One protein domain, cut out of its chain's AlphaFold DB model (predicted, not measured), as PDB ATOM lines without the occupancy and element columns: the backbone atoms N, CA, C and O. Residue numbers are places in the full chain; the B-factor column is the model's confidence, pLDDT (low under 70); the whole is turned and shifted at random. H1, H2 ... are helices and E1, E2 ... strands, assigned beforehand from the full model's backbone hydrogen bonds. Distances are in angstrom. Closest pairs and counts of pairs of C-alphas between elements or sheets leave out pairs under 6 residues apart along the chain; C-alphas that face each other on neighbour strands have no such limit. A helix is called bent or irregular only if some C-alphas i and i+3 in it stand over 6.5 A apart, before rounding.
ATOM      1  N   ILE A   3     134.862   5.958   9.235       92.31
ATOM      2  CA  ILE A   3     136.271   5.938   8.848       92.31
ATOM      3  C   ILE A   3     137.074   4.971   9.721       92.31
ATOM      4  O   ILE A   3     136.806   4.801  10.909       92.31
ATOM      5  N   GLN A   4     138.070   4.337   9.108       89.38
ATOM      6  CA  GLN A   4     139.070   3.507   9.768       89.38
ATOM      7  C   GLN A   4     140.405   3.741   9.048       89.38
ATOM      8  O   GLN A   4     140.478   3.558   7.833       89.38
ATOM      9  N   GLY A   5     141.443   4.169   9.773       90.94
ATOM     10  CA  GLY A   5     142.732   4.560   9.188       90.94
ATOM     11  C   GLY A   5     142.957   6.076   9.137       90.94
ATOM     12  O   GLY A   5     142.449   6.810   9.981       90.94
ATOM     13  N   ILE A   6     143.778   6.534   8.190       92.62
ATOM     14  CA  ILE A   6     144.232   7.931   8.102       92.62
ATOM     15  C   ILE A   6     143.074   8.846   7.673       92.62
ATOM     16  O   ILE A   6     142.403   8.577   6.680       92.62
ATOM     17  N   ILE A   7     142.861   9.915   8.440       94.00
ATOM     18  CA  ILE A   7     141.897  10.993   8.179       94.00
ATOM     19  C   ILE A   7     142.603  12.136   7.454       94.00
ATOM     20  O   ILE A   7     142.129  12.582   6.415       94.00
ATOM     21  N   PHE A   8     143.748  12.559   7.993       94.31
ATOM     22  CA  PHE A   8     144.625  13.550   7.386       94.31
ATOM     23  C   PHE A   8     146.070  13.078   7.435       94.31
ATOM     24  O   PHE A   8     146.487  12.407   8.386       94.31
ATOM     25  N   THR A   9     146.824  13.452   6.412       92.50
ATOM     26  CA  THR A   9     148.244  13.109   6.301       92.50
ATOM     27  C   THR A   9     149.139  14.208   6.862       92.50
ATOM     28  O   THR A   9     148.783  15.385   6.877       92.50
ATOM     29  N   THR A  10     150.325  13.822   7.316       88.69
ATOM     30  CA  THR A  10     151.386  14.756   7.711       88.69
ATOM     31  C   THR A  10     151.620  15.804   6.611       88.69
ATOM     32  O   THR A  10     151.625  15.469   5.425       88.69
ATOM     33  N   ASN A  11     151.835  17.062   7.000       81.31
ATOM     34  CA  ASN A  11     151.966  18.244   6.136       81.31
ATOM     35  C   ASN A  11     150.703  18.671   5.367       81.31
ATOM     36  O   ASN A  11     150.737  19.663   4.634       81.31
ATOM     37  N   GLU A  12     149.577  17.979   5.528       87.12
ATOM     38  CA  GLU A  12     148.303  18.437   4.982       87.12
ATOM     39  C   GLU A  12     147.789  19.651   5.765       87.12
ATOM     40  O   GLU A  12     147.874  19.689   6.991       87.12
ATOM     41  N   VAL A  13     147.246  20.645   5.056       81.69
ATOM     42  CA  VAL A  13     146.552  21.793   5.662       81.69
ATOM     43  C   VAL A  13     145.049  21.495   5.658       81.69
ATOM     44  O   VAL A  13     144.455  21.470   4.570       81.69
ATOM     45  N   PRO A  14     144.410  21.277   6.823       85.19
ATOM     46  CA  PRO A  14     142.993  20.945   6.883       85.19
ATOM     47  C   PRO A  14     142.135  22.070   6.303       85.19
ATOM     48  O   PRO A  14     142.138  23.198   6.789       85.19
ATOM     49  N   ARG A  15     141.361  21.761   5.259       86.81
ATOM     50  CA  ARG A  15     140.416  22.715   4.638       86.81
ATOM     51  C   ARG A  15     138.983  22.560   5.126       86.81
ATOM     52  O   ARG A  15     138.119  23.353   4.763       86.81
ATOM     53  N   LYS A  16     138.727  21.513   5.902       91.06
ATOM     54  CA  LYS A  16     137.412  21.124   6.403       91.06
ATOM     55  C   LYS A  16     137.510  20.891   7.897       91.06
ATOM     56  O   LYS A  16     138.503  20.331   8.359       91.06
ATOM     57  N   LEU A  17     136.473  21.296   8.616       89.31
ATOM     58  CA  LEU A  17     136.357  21.043  10.039       89.31
ATOM     59  C   LEU A  17     135.565  19.754  10.249       89.31
ATOM     60  O   LEU A  17     134.442  19.622   9.759       89.31
ATOM     61  N   TYR A  18     136.154  18.813  10.982       94.44
ATOM     62  CA  TYR A  18     135.489  17.570  11.351       94.44
ATOM     63  C   TYR A  18     135.248  17.502  12.854       94.44
ATOM     64  O   TYR A  18     136.117  17.843  13.654       94.44
ATOM     65  N   LYS A  19     134.076  16.995  13.228       93.44
ATOM     66  CA  LYS A  19     133.697  16.669  14.603       93.44
ATOM     67  C   LYS A  19     133.597  15.158  14.761       93.44
ATOM     68  O   LYS A  19     132.960  14.485  13.947       93.44
ATOM     69  N   LEU A  20     134.209  14.615  15.809       92.56
ATOM     70  CA  LEU A  20     134.136  13.191  16.123       92.56
ATOM     71  C   LEU A  20     132.774  12.878  16.764       92.56
ATOM     72  O   LEU A  20     132.451  13.394  17.829       92.56
ATOM     73  N   LYS A  21     131.953  12.038  16.130       95.38
ATOM     74  CA  LYS A  21     130.629  11.626  16.635       95.38
ATOM     75  C   LYS A  21     130.695  10.352  17.472       95.38
ATOM     76  O   LYS A  21     129.968  10.234  18.454       95.38
ATOM     77  N   SER A  22     131.547   9.402  17.095       95.62
ATOM     78  CA  SER A  22     131.791   8.165  17.848       95.62
ATOM     79  C   SER A  22     133.165   7.570  17.519       95.62
ATOM     80  O   SER A  22     133.714   7.847  16.453       95.62
ATOM     81  N   GLY A  23     133.710   6.750  18.421       93.31
ATOM     82  CA  GLY A  23     135.026   6.119  18.274       93.31
ATOM     83  C   GLY A  23     136.172   6.941  18.876       93.31
ATOM     84  O   GLY A  23     135.946   7.770  19.761       93.31
ATOM     85  N   LYS A  24     137.399   6.716  18.385       92.81
ATOM     86  CA  LYS A  24     138.624   7.399  18.833       92.81
ATOM     87  C   LYS A  24     139.547   7.754  17.675       92.81
ATOM     88  O   LYS A  24     139.894   6.908  16.846       92.81
ATOM     89  N   VAL A  25     140.031   8.991  17.697       93.19
ATOM     90  CA  VAL A  25     140.999   9.523  16.730       93.19
ATOM     91  C   VAL A  25     142.283   9.896  17.456       93.19
ATOM     92  O   VAL A  25     142.246  10.420  18.563       93.19
ATOM     93  N   ARG A  26     143.423   9.599  16.840       92.50
ATOM     94  CA  ARG A  26     144.746  10.007  17.304       92.50
ATOM     95  C   ARG A  26     145.256  11.143  16.445       92.50
ATOM     96  O   ARG A  26     145.287  10.997  15.224       92.50
ATOM     97  N   GLU A  27     145.733  12.193  17.087       88.06
ATOM     98  CA  GLU A  27     146.495  13.259  16.445       88.06
ATOM     99  C   GLU A  27     147.943  13.179  16.904       88.06
ATOM    100  O   GLU A  27     148.216  13.140  18.103       88.06
ATOM    101  N   LEU A  28     148.880  13.135  15.964       78.81
ATOM    102  CA  LEU A  28     150.295  13.263  16.286       78.81
ATOM    103  C   LEU A  28     150.655  14.747  16.362       78.81
ATOM    104  O   LEU A  28     150.687  15.434  15.342       78.81
ATOM    105  N   LYS A  29     150.920  15.225  17.579       69.75
ATOM    106  CA  LYS A  29     151.389  16.584  17.850       69.75
ATOM    107  C   LYS A  29     152.857  16.576  18.302       69.75
ATOM    108  O   LYS A  29     153.436  15.507  18.508       69.75
ATOM    109  N   LYS A  30     153.463  17.755  18.460       63.75
ATOM    110  CA  LYS A  30     154.863  17.915  18.897       63.75
ATOM    111  C   LYS A  30     155.092  17.436  20.330       63.75
ATOM    112  O   LYS A  30     156.095  16.789  20.612       63.75
ATOM    113  N   SER A  31     154.143  17.716  21.210       61.34
ATOM    114  CA  SER A  31     154.120  17.346  22.623       61.34
ATOM    115  C   SER A  31     153.797  15.872  22.849       61.34
ATOM    116  O   SER A  31     154.019  15.340  23.935       61.34
ATOM    117  N   GLY A  32     153.298  15.198  21.813       69.56
ATOM    118  CA  GLY A  32     152.982  13.784  21.831       69.56
ATOM    119  C   GLY A  32     151.666  13.452  21.129       69.56
ATOM    120  O   GLY A  32     150.967  14.325  20.611       69.56
ATOM    121  N   PRO A  33     151.321  12.157  21.068       79.44
ATOM    122  CA  PRO A  33     150.043  11.718  20.536       79.44
ATOM    123  C   PRO A  33     148.893  12.146  21.456       79.44
ATOM    124  O   PRO A  33     148.861  11.786  22.630       79.44
ATOM    125  N   VAL A  34     147.910  12.832  20.884       83.81
ATOM    126  CA  VAL A  34     146.658  13.223  21.537       83.81
ATOM    127  C   VAL A  34     145.542  12.277  21.104       83.81
ATOM    128  O   VAL A  34     145.432  11.935  19.924       83.81
ATOM    129  N   ILE A  35     144.705  11.843  22.050       86.94
ATOM    130  CA  ILE A  35     143.552  10.976  21.772       86.94
ATOM    131  C   ILE A  35     142.266  11.785  21.913       86.94
ATOM    132  O   ILE A  35     141.901  12.206  23.009       86.94
ATOM    133  N   LEU A  36     141.559  11.947  20.801       86.94
ATOM    134  CA  LEU A  36     140.273  12.624  20.743       86.94
ATOM    135  C   LEU A  36     139.125  11.682  21.097       86.94
ATOM    136  O   LEU A  36     139.119  10.502  20.719       86.94
ATOM    137  N   ASN A  37     138.131  12.240  21.780       87.62
ATOM    138  CA  ASN A  37     136.908  11.568  22.191       87.62
ATOM    139  C   ASN A  37     135.690  12.133  21.441       87.62
ATOM    140  O   ASN A  37     135.751  13.220  20.862       87.62
ATOM    141  N   PRO A  38     134.552  11.415  21.441       90.31
ATOM    142  CA  PRO A  38     133.321  11.921  20.846       90.31
ATOM    143  C   PRO A  38     132.946  13.309  21.381       90.31
ATOM    144  O   PRO A  38     132.899  13.530  22.590       90.31
ATOM    145  N   GLY A  39     132.662  14.231  20.466       84.00
ATOM    146  CA  GLY A  39     132.419  15.646  20.730       84.00
ATOM    147  C   GLY A  39     133.615  16.549  20.426       84.00
ATOM    148  O   GLY A  39     133.394  17.728  20.154       84.00
ATOM    149  N   ASP A  40     134.839  16.014  20.411       85.69
ATOM    150  CA  ASP A  40     136.037  16.788  20.085       85.69
ATOM    151  C   ASP A  40     136.138  17.067  18.570       85.69
ATOM    152  O   ASP A  40     135.590  16.346  17.724       85.69
ATOM    153  N   TYR A  41     136.854  18.138  18.233       88.75
ATOM    154  CA  TYR A  41     137.121  18.552  16.856       88.75
ATOM    155  C   TYR A  41     138.484  18.046  16.407       88.75
ATOM    156  O   TYR A  41     139.451  18.088  17.165       88.75
ATOM    157  N   ILE A  42     138.554  17.609  15.155       90.25
ATOM    158  CA  ILE A  42     139.756  17.047  14.549       90.25
ATOM    159  C   ILE A  42     140.560  18.172  13.896       90.25
ATOM    160  O   ILE A  42     140.012  18.941  13.104       90.25
ATOM    161  N   ALA A  43     141.850  18.247  14.214       85.81
ATOM    162  CA  ALA A  43     142.827  19.199  13.702       85.81
ATOM    163  C   ALA A  43     142.362  20.660  13.828       85.81
ATOM    164  O   ALA A  43     142.591  21.481  12.943       85.81
ATOM    165  N   ILE A  44     141.663  20.982  14.925       81.94
ATOM    166  CA  ILE A  44     141.024  22.290  15.139       81.94
ATOM    167  C   ILE A  44     142.025  23.448  15.050       81.94
ATOM    168  O   ILE A  44     141.716  24.493  14.481       81.94
ATOM    169  N   ALA A  45     143.235  23.254  15.577       72.00
ATOM    170  CA  ALA A  45     144.287  24.260  15.573       72.00
ATOM    171  C   ALA A  45     144.789  24.523  14.151       72.00
ATOM    172  O   ALA A  45     144.820  25.668  13.700       72.00
ATOM    173  N   GLU A  46     145.125  23.453  13.438       77.00
ATOM    174  CA  GLU A  46     145.641  23.489  12.075       77.00
ATOM    175  C   GLU A  46     144.603  24.029  11.090       77.00
ATOM    176  O   GLU A  46     144.934  24.852  10.237       77.00
ATOM    177  N   TYR A  47     143.333  23.657  11.275       80.38
ATOM    178  CA  TYR A  47     142.202  24.206  10.534       80.38
ATOM    179  C   TYR A  47     142.055  25.720  10.747       80.38
ATOM    180  O   TYR A  47     141.991  26.480   9.782       80.38
ATOM    181  N   LEU A  48     142.028  26.186  12.004       69.06
ATOM    182  CA  LEU A  48     141.819  27.606  12.307       69.06
ATOM    183  C   LEU A  48     143.001  28.470  11.855       69.06
ATOM    184  O   LEU A  48     142.801  29.559  11.309       69.06
ATOM    185  N   LEU A  49     144.226  27.987  12.057       64.81
ATOM    186  CA  LEU A  49     145.452  28.705  11.713       64.81
ATOM    187  C   LEU A  49     145.841  28.579  10.237       64.81
ATOM    188  O   LEU A  49     146.652  29.379   9.781       64.81
ATOM    189  N   GLU A  50     145.223  27.664   9.484       66.31
ATOM    190  CA  GLU A  50     145.602  27.325   8.104       66.31
ATOM    191  C   GLU A  50     147.079  26.890   8.003       66.31
ATOM    192  O   GLU A  50     147.806  27.302   7.099       66.31
ATOM    193  N   ILE A  51     147.526  26.059   8.949       67.56
ATOM    194  CA  ILE A  51     148.901  25.534   9.016       67.56
ATOM    195  C   ILE A  51     148.933  24.026   8.730       67.56
ATOM    196  O   ILE A  51     147.919  23.348   8.918       67.56
ATOM    197  N   PRO A  52     150.069  23.487   8.256       74.62
ATOM    198  CA  PRO A  52     150.214  22.056   8.014       74.62
ATOM    199  C   PRO A  52     150.208  21.238   9.312       74.62
ATOM    200  O   PRO A  52     150.697  21.683  10.350       74.62
ATOM    201  N   LEU A  53     149.698  20.008   9.225       76.19
ATOM    202  CA  LEU A  53     149.748  19.016  10.298       76.19
ATOM    203  C   LEU A  53     151.175  18.546  10.588       76.19
ATOM    204  O   LEU A  53     151.900  18.158   9.672       76.19
ATOM    205  N   PHE A  54     151.531  18.481  11.875       78.81
ATOM    206  CA  PHE A  54     152.823  17.952  12.330       78.81
ATOM    207  C   PHE A  54     152.979  16.445  12.080       78.81
ATOM    208  O   PHE A  54     154.072  15.963  11.795       78.81
ATOM    209  N   GLY A  55     151.886  15.695  12.179       84.00
ATOM    210  CA  GLY A  55     151.874  14.260  11.947       84.00
ATOM    211  C   GLY A  55     150.499  13.767  11.519       84.00
ATOM    212  O   GLY A  55     149.523  14.518  11.502       84.00
ATOM    213  N   ASP A  56     150.422  12.483  11.178       90.69
ATOM    214  CA  ASP A  56     149.179  11.877  10.710       90.69
ATOM    215  C   ASP A  56     148.078  11.943  11.775       90.69
ATOM    216  O   ASP A  56     148.292  11.681  12.967       90.69
ATOM    217  N   VAL A  57     146.861  12.210  11.305       92.81
ATOM    218  CA  VAL A  57     145.638  12.102  12.096       92.81
ATOM    219  C   VAL A  57     144.909  10.846  11.658       92.81
ATOM    220  O   VAL A  57     144.586  10.688  10.480       92.81
ATOM    221  N   SER A  58     144.655   9.920  12.579       95.19
ATOM    222  CA  SER A  58     144.127   8.597  12.228       95.19
ATOM    223  C   SER A  58     143.100   8.070  13.222       95.19
ATOM    224  O   SER A  58     143.243   8.200  14.437       95.19
ATOM    225  N   ALA A  59     142.057   7.431  12.698       94.69
ATOM    226  CA  ALA A  59     141.091   6.681  13.485       94.69
ATOM    227  C   ALA A  59     141.728   5.369  13.970       94.69
ATOM    228  O   ALA A  59     142.194   4.557  13.165       94.69
ATOM    229  N   ILE A  60     141.759   5.171  15.290       93.62
ATOM    230  CA  ILE A  60     142.372   3.993  15.935       93.62
ATOM    231  C   ILE A  60     141.427   2.784  15.867       93.62
ATOM    232  O   ILE A  60     141.861   1.634  15.876       93.62
ATOM    233  N   GLU A  61     140.132   3.060  15.764       92.00
ATOM    234  CA  GLU A  61     139.036   2.108  15.609       92.00
ATOM    235  C   GLU A  61     138.037   2.633  14.569       92.00
ATOM    236  O   GLU A  61     138.166   3.773  14.114       92.00
ATOM    237  N   GLU A  62     137.047   1.821  14.173       95.44
ATOM    238  CA  GLU A  62     135.952   2.310  13.322       95.44
ATOM    239  C   GLU A  62     135.268   3.485  14.033       95.44
ATOM    240  O   GLU A  62     134.654   3.321  15.086       95.44
ATOM    241  N   SER A  63     135.419   4.676  13.464       96.31
ATOM    242  CA  SER A  63     134.976   5.933  14.060       96.31
ATOM    243  C   SER A  63     134.027   6.649  13.111       96.31
ATOM    244  O   SER A  63     134.095   6.480  11.892       96.31
ATOM    245  N   GLU A  64     133.133   7.466  13.653       96.69
ATOM    246  CA  GLU A  64     132.237   8.301  12.862       96.69
ATOM    247  C   GLU A  64     132.619   9.770  13.007       96.69
ATOM    248  O   GLU A  64     132.627  10.299  14.115       96.69
ATOM    249  N   ILE A  65     132.895  10.434  11.886       95.94
ATOM    250  CA  ILE A  65     133.215  11.865  11.827       95.94
ATOM    251  C   ILE A  65     132.179  12.612  10.989       95.94
ATOM    252  O   ILE A  65     131.655  12.082  10.007       95.94
ATOM    253  N   GLU A  66     131.884  13.847  11.352       96.12
ATOM    254  CA  GLU A  66     130.937  14.717  10.654       96.12
ATOM    255  C   GLU A  66     131.647  15.992  10.208       96.12
ATOM    256  O   GLU A  66     132.389  16.581  10.988       96.12
ATOM    257  N   GLU A  67     131.443  16.395   8.954       95.25
ATOM    258  CA  GLU A  67     131.876  17.709   8.472       95.25
ATOM    259  C   GLU A  67     130.915  18.762   9.012       95.25
ATOM    260  O   GLU A  67     129.703  18.616   8.851       95.25
ATOM    261  N   VAL A  68     131.451  19.793   9.657       91.31
ATOM    262  CA  VAL A  68     130.667  20.852  10.302       91.31
ATOM    263  C   VAL A  68     131.134  22.223   9.829       91.31
ATOM    264  O   VAL A  68     132.291  22.398   9.439       91.31
ATOM    265  N   GLU A  69     130.240  23.208   9.872       85.19
ATOM    266  CA  GLU A  69     130.591  24.595   9.577       85.19
ATOM    267  C   GLU A  69     131.127  25.296  10.831       85.19
ATOM    268  O   GLU A  69     130.622  25.110  11.940       85.19
ATOM    269  N   LEU A  70     132.174  26.113  10.661       80.50
ATOM    270  CA  LEU A  70     132.799  26.824  11.779       80.50
ATOM    271  C   LEU A  70     131.822  27.788  12.461       80.50
ATOM    272  O   LEU A  70     131.852  27.898  13.680       80.50
ATOM    273  N   SER A  71     130.972  28.473  11.691       75.94
ATOM    274  CA  SER A  71     129.955  29.403  12.199       75.94
ATOM    275  C   SER A  71     129.028  28.740  13.215       75.94
ATOM    276  O   SER A  71     128.807  29.296  14.288       75.94
ATOM    277  N   ASP A  72     128.558  27.535  12.906       81.50
ATOM    278  CA  ASP A  72     127.578  26.809  13.718       81.50
ATOM    279  C   ASP A  72     128.192  26.242  15.004       81.50
ATOM    280  O   ASP A  72     127.529  26.122  16.035       81.50
ATOM    281  N   GLU A  73     129.475  25.882  14.959       83.38
ATOM    282  CA  GLU A  73     130.169  25.222  16.066       83.38
ATOM    283  C   GLU A  73     131.060  26.174  16.881       83.38
ATOM    284  O   GLU A  73     131.615  25.767  17.904       83.38
ATOM    285  N   PHE A  74     131.182  27.445  16.483       80.88
ATOM    286  CA  PHE A  74     132.135  28.388  17.076       80.88
ATOM    287  C   PHE A  74     131.960  28.566  18.587       80.88
ATOM    288  O   PHE A  74     132.937  28.556  19.334       80.88
ATOM    289  N   GLU A  75     130.720  28.693  19.060       77.75
ATOM    290  CA  GLU A  75     130.439  28.837  20.491       77.75
ATOM    291  C   GLU A  75     130.860  27.594  21.285       77.75
ATOM    292  O   GLU A  75     131.439  27.711  22.366       77.75
ATOM    293  N   ASN A  76     130.606  26.399  20.742       77.75
ATOM    294  CA  ASN A  76     131.006  25.141  21.367       77.75
ATOM    295  C   ASN A  76     132.534  25.017  21.412       77.75
ATOM    296  O   ASN A  76     133.085  24.636  22.447       77.75
ATOM    297  N   ILE A  77     133.215  25.401  20.327       78.69
ATOM    298  CA  ILE A  77     134.680  25.455  20.250       78.69
ATOM    299  C   ILE A  77     135.225  26.413  21.312       78.69
ATOM    300  O   ILE A  77     136.081  26.018  22.101       78.69
ATOM    301  N   LEU A  78     134.699  27.639  21.397       76.44
ATOM    302  CA  LEU A  78     135.122  28.616  22.404       76.44
ATOM    303  C   LEU A  78     134.906  28.103  23.827       76.44
ATOM    304  O   LEU A  78     135.832  28.148  24.636       76.44
ATOM    305  N   LYS A  79     133.717  27.579  24.148       73.44
ATOM    306  CA  LYS A  79     133.428  27.017  25.479       73.44
ATOM    307  C   LYS A  79     134.408  25.910  25.837       73.44
ATOM    308  O   LYS A  79     134.964  25.928  26.933       73.44
ATOM    309  N   ARG A  80     134.681  25.001  24.901       69.19
ATOM    310  CA  ARG A  80     135.627  23.903  25.102       69.19
ATOM    311  C   ARG A  80     137.052  24.406  25.328       69.19
ATOM    312  O   ARG A  80     137.710  23.934  26.250       69.19
ATOM    313  N   LEU A  81     137.511  25.390  24.550       68.94
ATOM    314  CA  LEU A  81     138.822  26.024  24.737       68.94
ATOM    315  C   LEU A  81     138.935  26.697  26.115       68.94
ATOM    316  O   LEU A  81     139.945  26.540  26.801       68.94
ATOM    317  N   ILE A  82     137.883  27.393  26.553       68.50
ATOM    318  CA  ILE A  82     137.813  28.012  27.882       68.50
ATOM    319  C   ILE A  82     137.842  26.947  28.990       68.50
ATOM    320  O   ILE A  82     138.565  27.104  29.974       68.50
ATOM    321  N   GLU A  83     137.064  25.872  28.860       66.19
ATOM    322  CA  GLU A  83     137.014  24.771  29.831       66.19
ATOM    323  C   GLU A  83     138.367  24.080  29.985       66.19
ATOM    324  O   GLU A  83     138.833  23.889  31.110       66.19
ATOM    325  N   LEU A  84     139.021  23.754  28.866       61.38
ATOM    326  CA  LEU A  84     140.343  23.127  28.862       61.38
ATOM    327  C   LEU A  84     141.372  23.982  29.612       61.38
ATOM    328  O   LEU A  84     142.142  23.453  30.409       61.38
ATOM    329  N   ARG A  85     141.332  25.310  29.458       62.66
ATOM    330  CA  ARG A  85     142.223  26.228  30.195       62.66
ATOM    331  C   ARG A  85     141.918  26.332  31.671       62.66
ATOM    332  O   ARG A  85     142.828  26.463  32.482       62.66
ATOM    333  N   LYS A  86     140.637  26.344  32.033       63.94
ATOM    334  CA  LYS A  86     140.229  26.417  33.440       63.94
ATOM    335  C   LYS A  86     140.635  25.147  34.186       63.94
ATOM    336  O   LYS A  86     140.978  25.215  35.364       63.94
ATOM    337  N   ASN A  87     140.685  24.017  33.487       57.22
ATOM    338  CA  ASN A  87     141.126  22.734  34.018       57.22
ATOM    339  C   ASN A  87     142.658  22.575  33.966       57.22
ATOM    340  O   ASN A  87     143.153  21.555  33.497       57.22
ATOM    341  N   LYS A  88     143.414  23.538  34.522       45.53
ATOM    342  CA  LYS A  88     144.898  23.559  34.614       45.53
ATOM    343  C   LYS A  88     145.565  22.343  35.307       45.53
ATOM    344  O   LYS A  88     146.781  22.324  35.429       45.53
ATOM    345  N   ASN A  89     144.793  21.334  35.729       41.03
ATOM    346  CA  ASN A  89     145.255  20.063  36.308       41.03
ATOM    347  C   ASN A  89     144.784  18.814  35.528       41.03
ATOM    348  O   ASN A  89     144.949  17.699  36.017       41.03
ATOM    349  N   ALA A  90     144.155  18.958  34.359       37.31
ATOM    350  CA  ALA A  90     143.875  17.813  33.502       37.31
ATOM    351  C   ALA A  90     145.120  17.544  32.645       37.31
ATOM    352  O   ALA A  90     145.331  18.204  31.634       37.31
ATOM    353  N   GLU A  91     145.950  16.592  33.075       38.06
ATOM    354  CA  GLU A  91     147.177  16.114  32.411       38.06
ATOM    355  C   GLU A  91     146.980  15.542  30.988       38.06
ATOM    356  O   GLU A  91     147.860  14.864  30.471       38.06
ATOM    357  N   GLU A  92     145.865  15.791  30.302       41.19
ATOM    358  CA  GLU A  92     145.591  15.166  29.009       41.19
ATOM    359  C   GLU A  92     145.012  16.170  27.996       41.19
ATOM    360  O   GLU A  92     143.875  16.627  28.126       41.19
ATOM    361  N   ASN A  93     145.814  16.429  26.949       40.28
ATOM    362  CA  ASN A  93     145.426  16.540  25.528       40.28
ATOM    363  C   ASN A  93     145.641  17.842  24.730       40.28
ATOM    364  O   ASN A  93     145.366  17.803  23.539       40.28
ATOM    365  N   PHE A  94     146.204  18.938  25.247       39.56
ATOM    366  CA  PHE A  94     146.668  20.039  24.370       39.56
ATOM    367  C   PHE A  94     147.837  20.808  25.003       39.56
ATOM    368  O   PHE A  94     147.631  21.593  25.928       39.56
ATOM    369  N   SER A  95     149.064  20.602  24.509       36.69
ATOM    370  CA  SER A  95     150.229  21.403  24.910       36.69
ATOM    371  C   SER A  95     150.351  22.643  24.027       36.69
ATOM    372  O   SER A  95     150.182  22.580  22.811       36.69
ATOM    373  N   LEU A  96     150.707  23.781  24.626       36.56
ATOM    374  CA  LEU A  96     151.028  25.027  23.915       36.56
ATOM    375  C   LEU A  96     152.187  24.865  22.916       36.56
ATOM    376  O   LEU A  96     152.272  25.619  21.947       36.56
ATOM    377  N   GLU A  97     153.054  23.874  23.127       37.28
ATOM    378  CA  GLU A  97     154.184  23.549  22.247       37.28
ATOM    379  C   GLU A  97     153.729  23.043  20.867       37.28
ATOM    380  O   GLU A  97     154.437  23.229  19.881       37.28
TER     381      GLU A  97
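This is residues 3 to 97 of the 239 residues of an uncharacterized protein of Thermosipho africanus (strain TCF52B) (UniProt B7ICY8). A sheet of five strands, strongly twisted and folded by a sharp bend in its long strand E5, has the short helix H1 grazing it and a longer helix, H2, leading away from it, after which the last residues turn back. E1 and E3 pair with the first part of E5 and E2 with its last part, while E4 makes a hairpin with E3 and the stretch after E4 returns to E2. The printed part has 95 residues, with two named helices and five named strands: along the chain, four strands, E1 to E4, come first, then H1, then E5 and last H2; the class is mixed, helices and strands, and the sheet is branched, its neighbour pairs E1 and E5, E2 and E5, E3 and E4, and E3 and E5 each antiparallel. The whole is compact and rounded, with a radius of gyration of the C-alphas of 12.6 A and spans of 33 by 30 by 26 A.

E1, residues 3 to 8, is an edge strand, antiparallel to E5, residues 57 to 68; N 3 and O 63 are within hydrogen-bond range at 2.8 A. E5 bends by 130 degrees at residue 61, and its pairing is staggered. E2, residues 17 to 22, is antiparallel to E5 over residues 64 to 68 of E5, with N 21 and O 64 at 2.7 A. Residues 18 to 19 of E2 also pair, antiparallel, with residues 41 to 42. E3, residues 25 to 28, lies on the other side of E5 from E1, antiparallel to E5, with N 26 and O 58 at 2.8 A. E3 and E4, residues 33 to 36, form a hairpin, with N 34 and O 27 at 2.8 A. H1, residues 44 to 49, only grazes the sheet, with its residues 44 to 48; the closest C-alphas of H1 and E2 are those of Tyr 47 and Leu 17, 6.7 A apart. H2, residues 70 to 86, is only just not on the sheet, with 4 pairs of C-alphas within 10 A, and is apart from H1. Every O i to N i+4 pair is within hydrogen-bond range in H1, and 11 of 13 are in H2.

E1 begins at C-alpha 3, (136.271, 5.938, 8.848). E2 is 15.7 A long and E5 17.4 A. H2 is 22.9 A long, from C-alpha 70 to C-alpha 86 at (140.229, 26.417, 33.440); it is irregular, with C-alphas 72 and 75 7.6 A apart, and has a kink of 29 degrees near residue 77.

The two C-alphas farthest apart, those of Gln 4 and Lys 86, are 33.0 A apart. The printed part has no cut, and no link is long. Residues 86 to 91 stand free. The mean pLDDT of the printed part is 78.6, and it is under 70 at residues 29 to 32, 48 to 51 and 80 to 97.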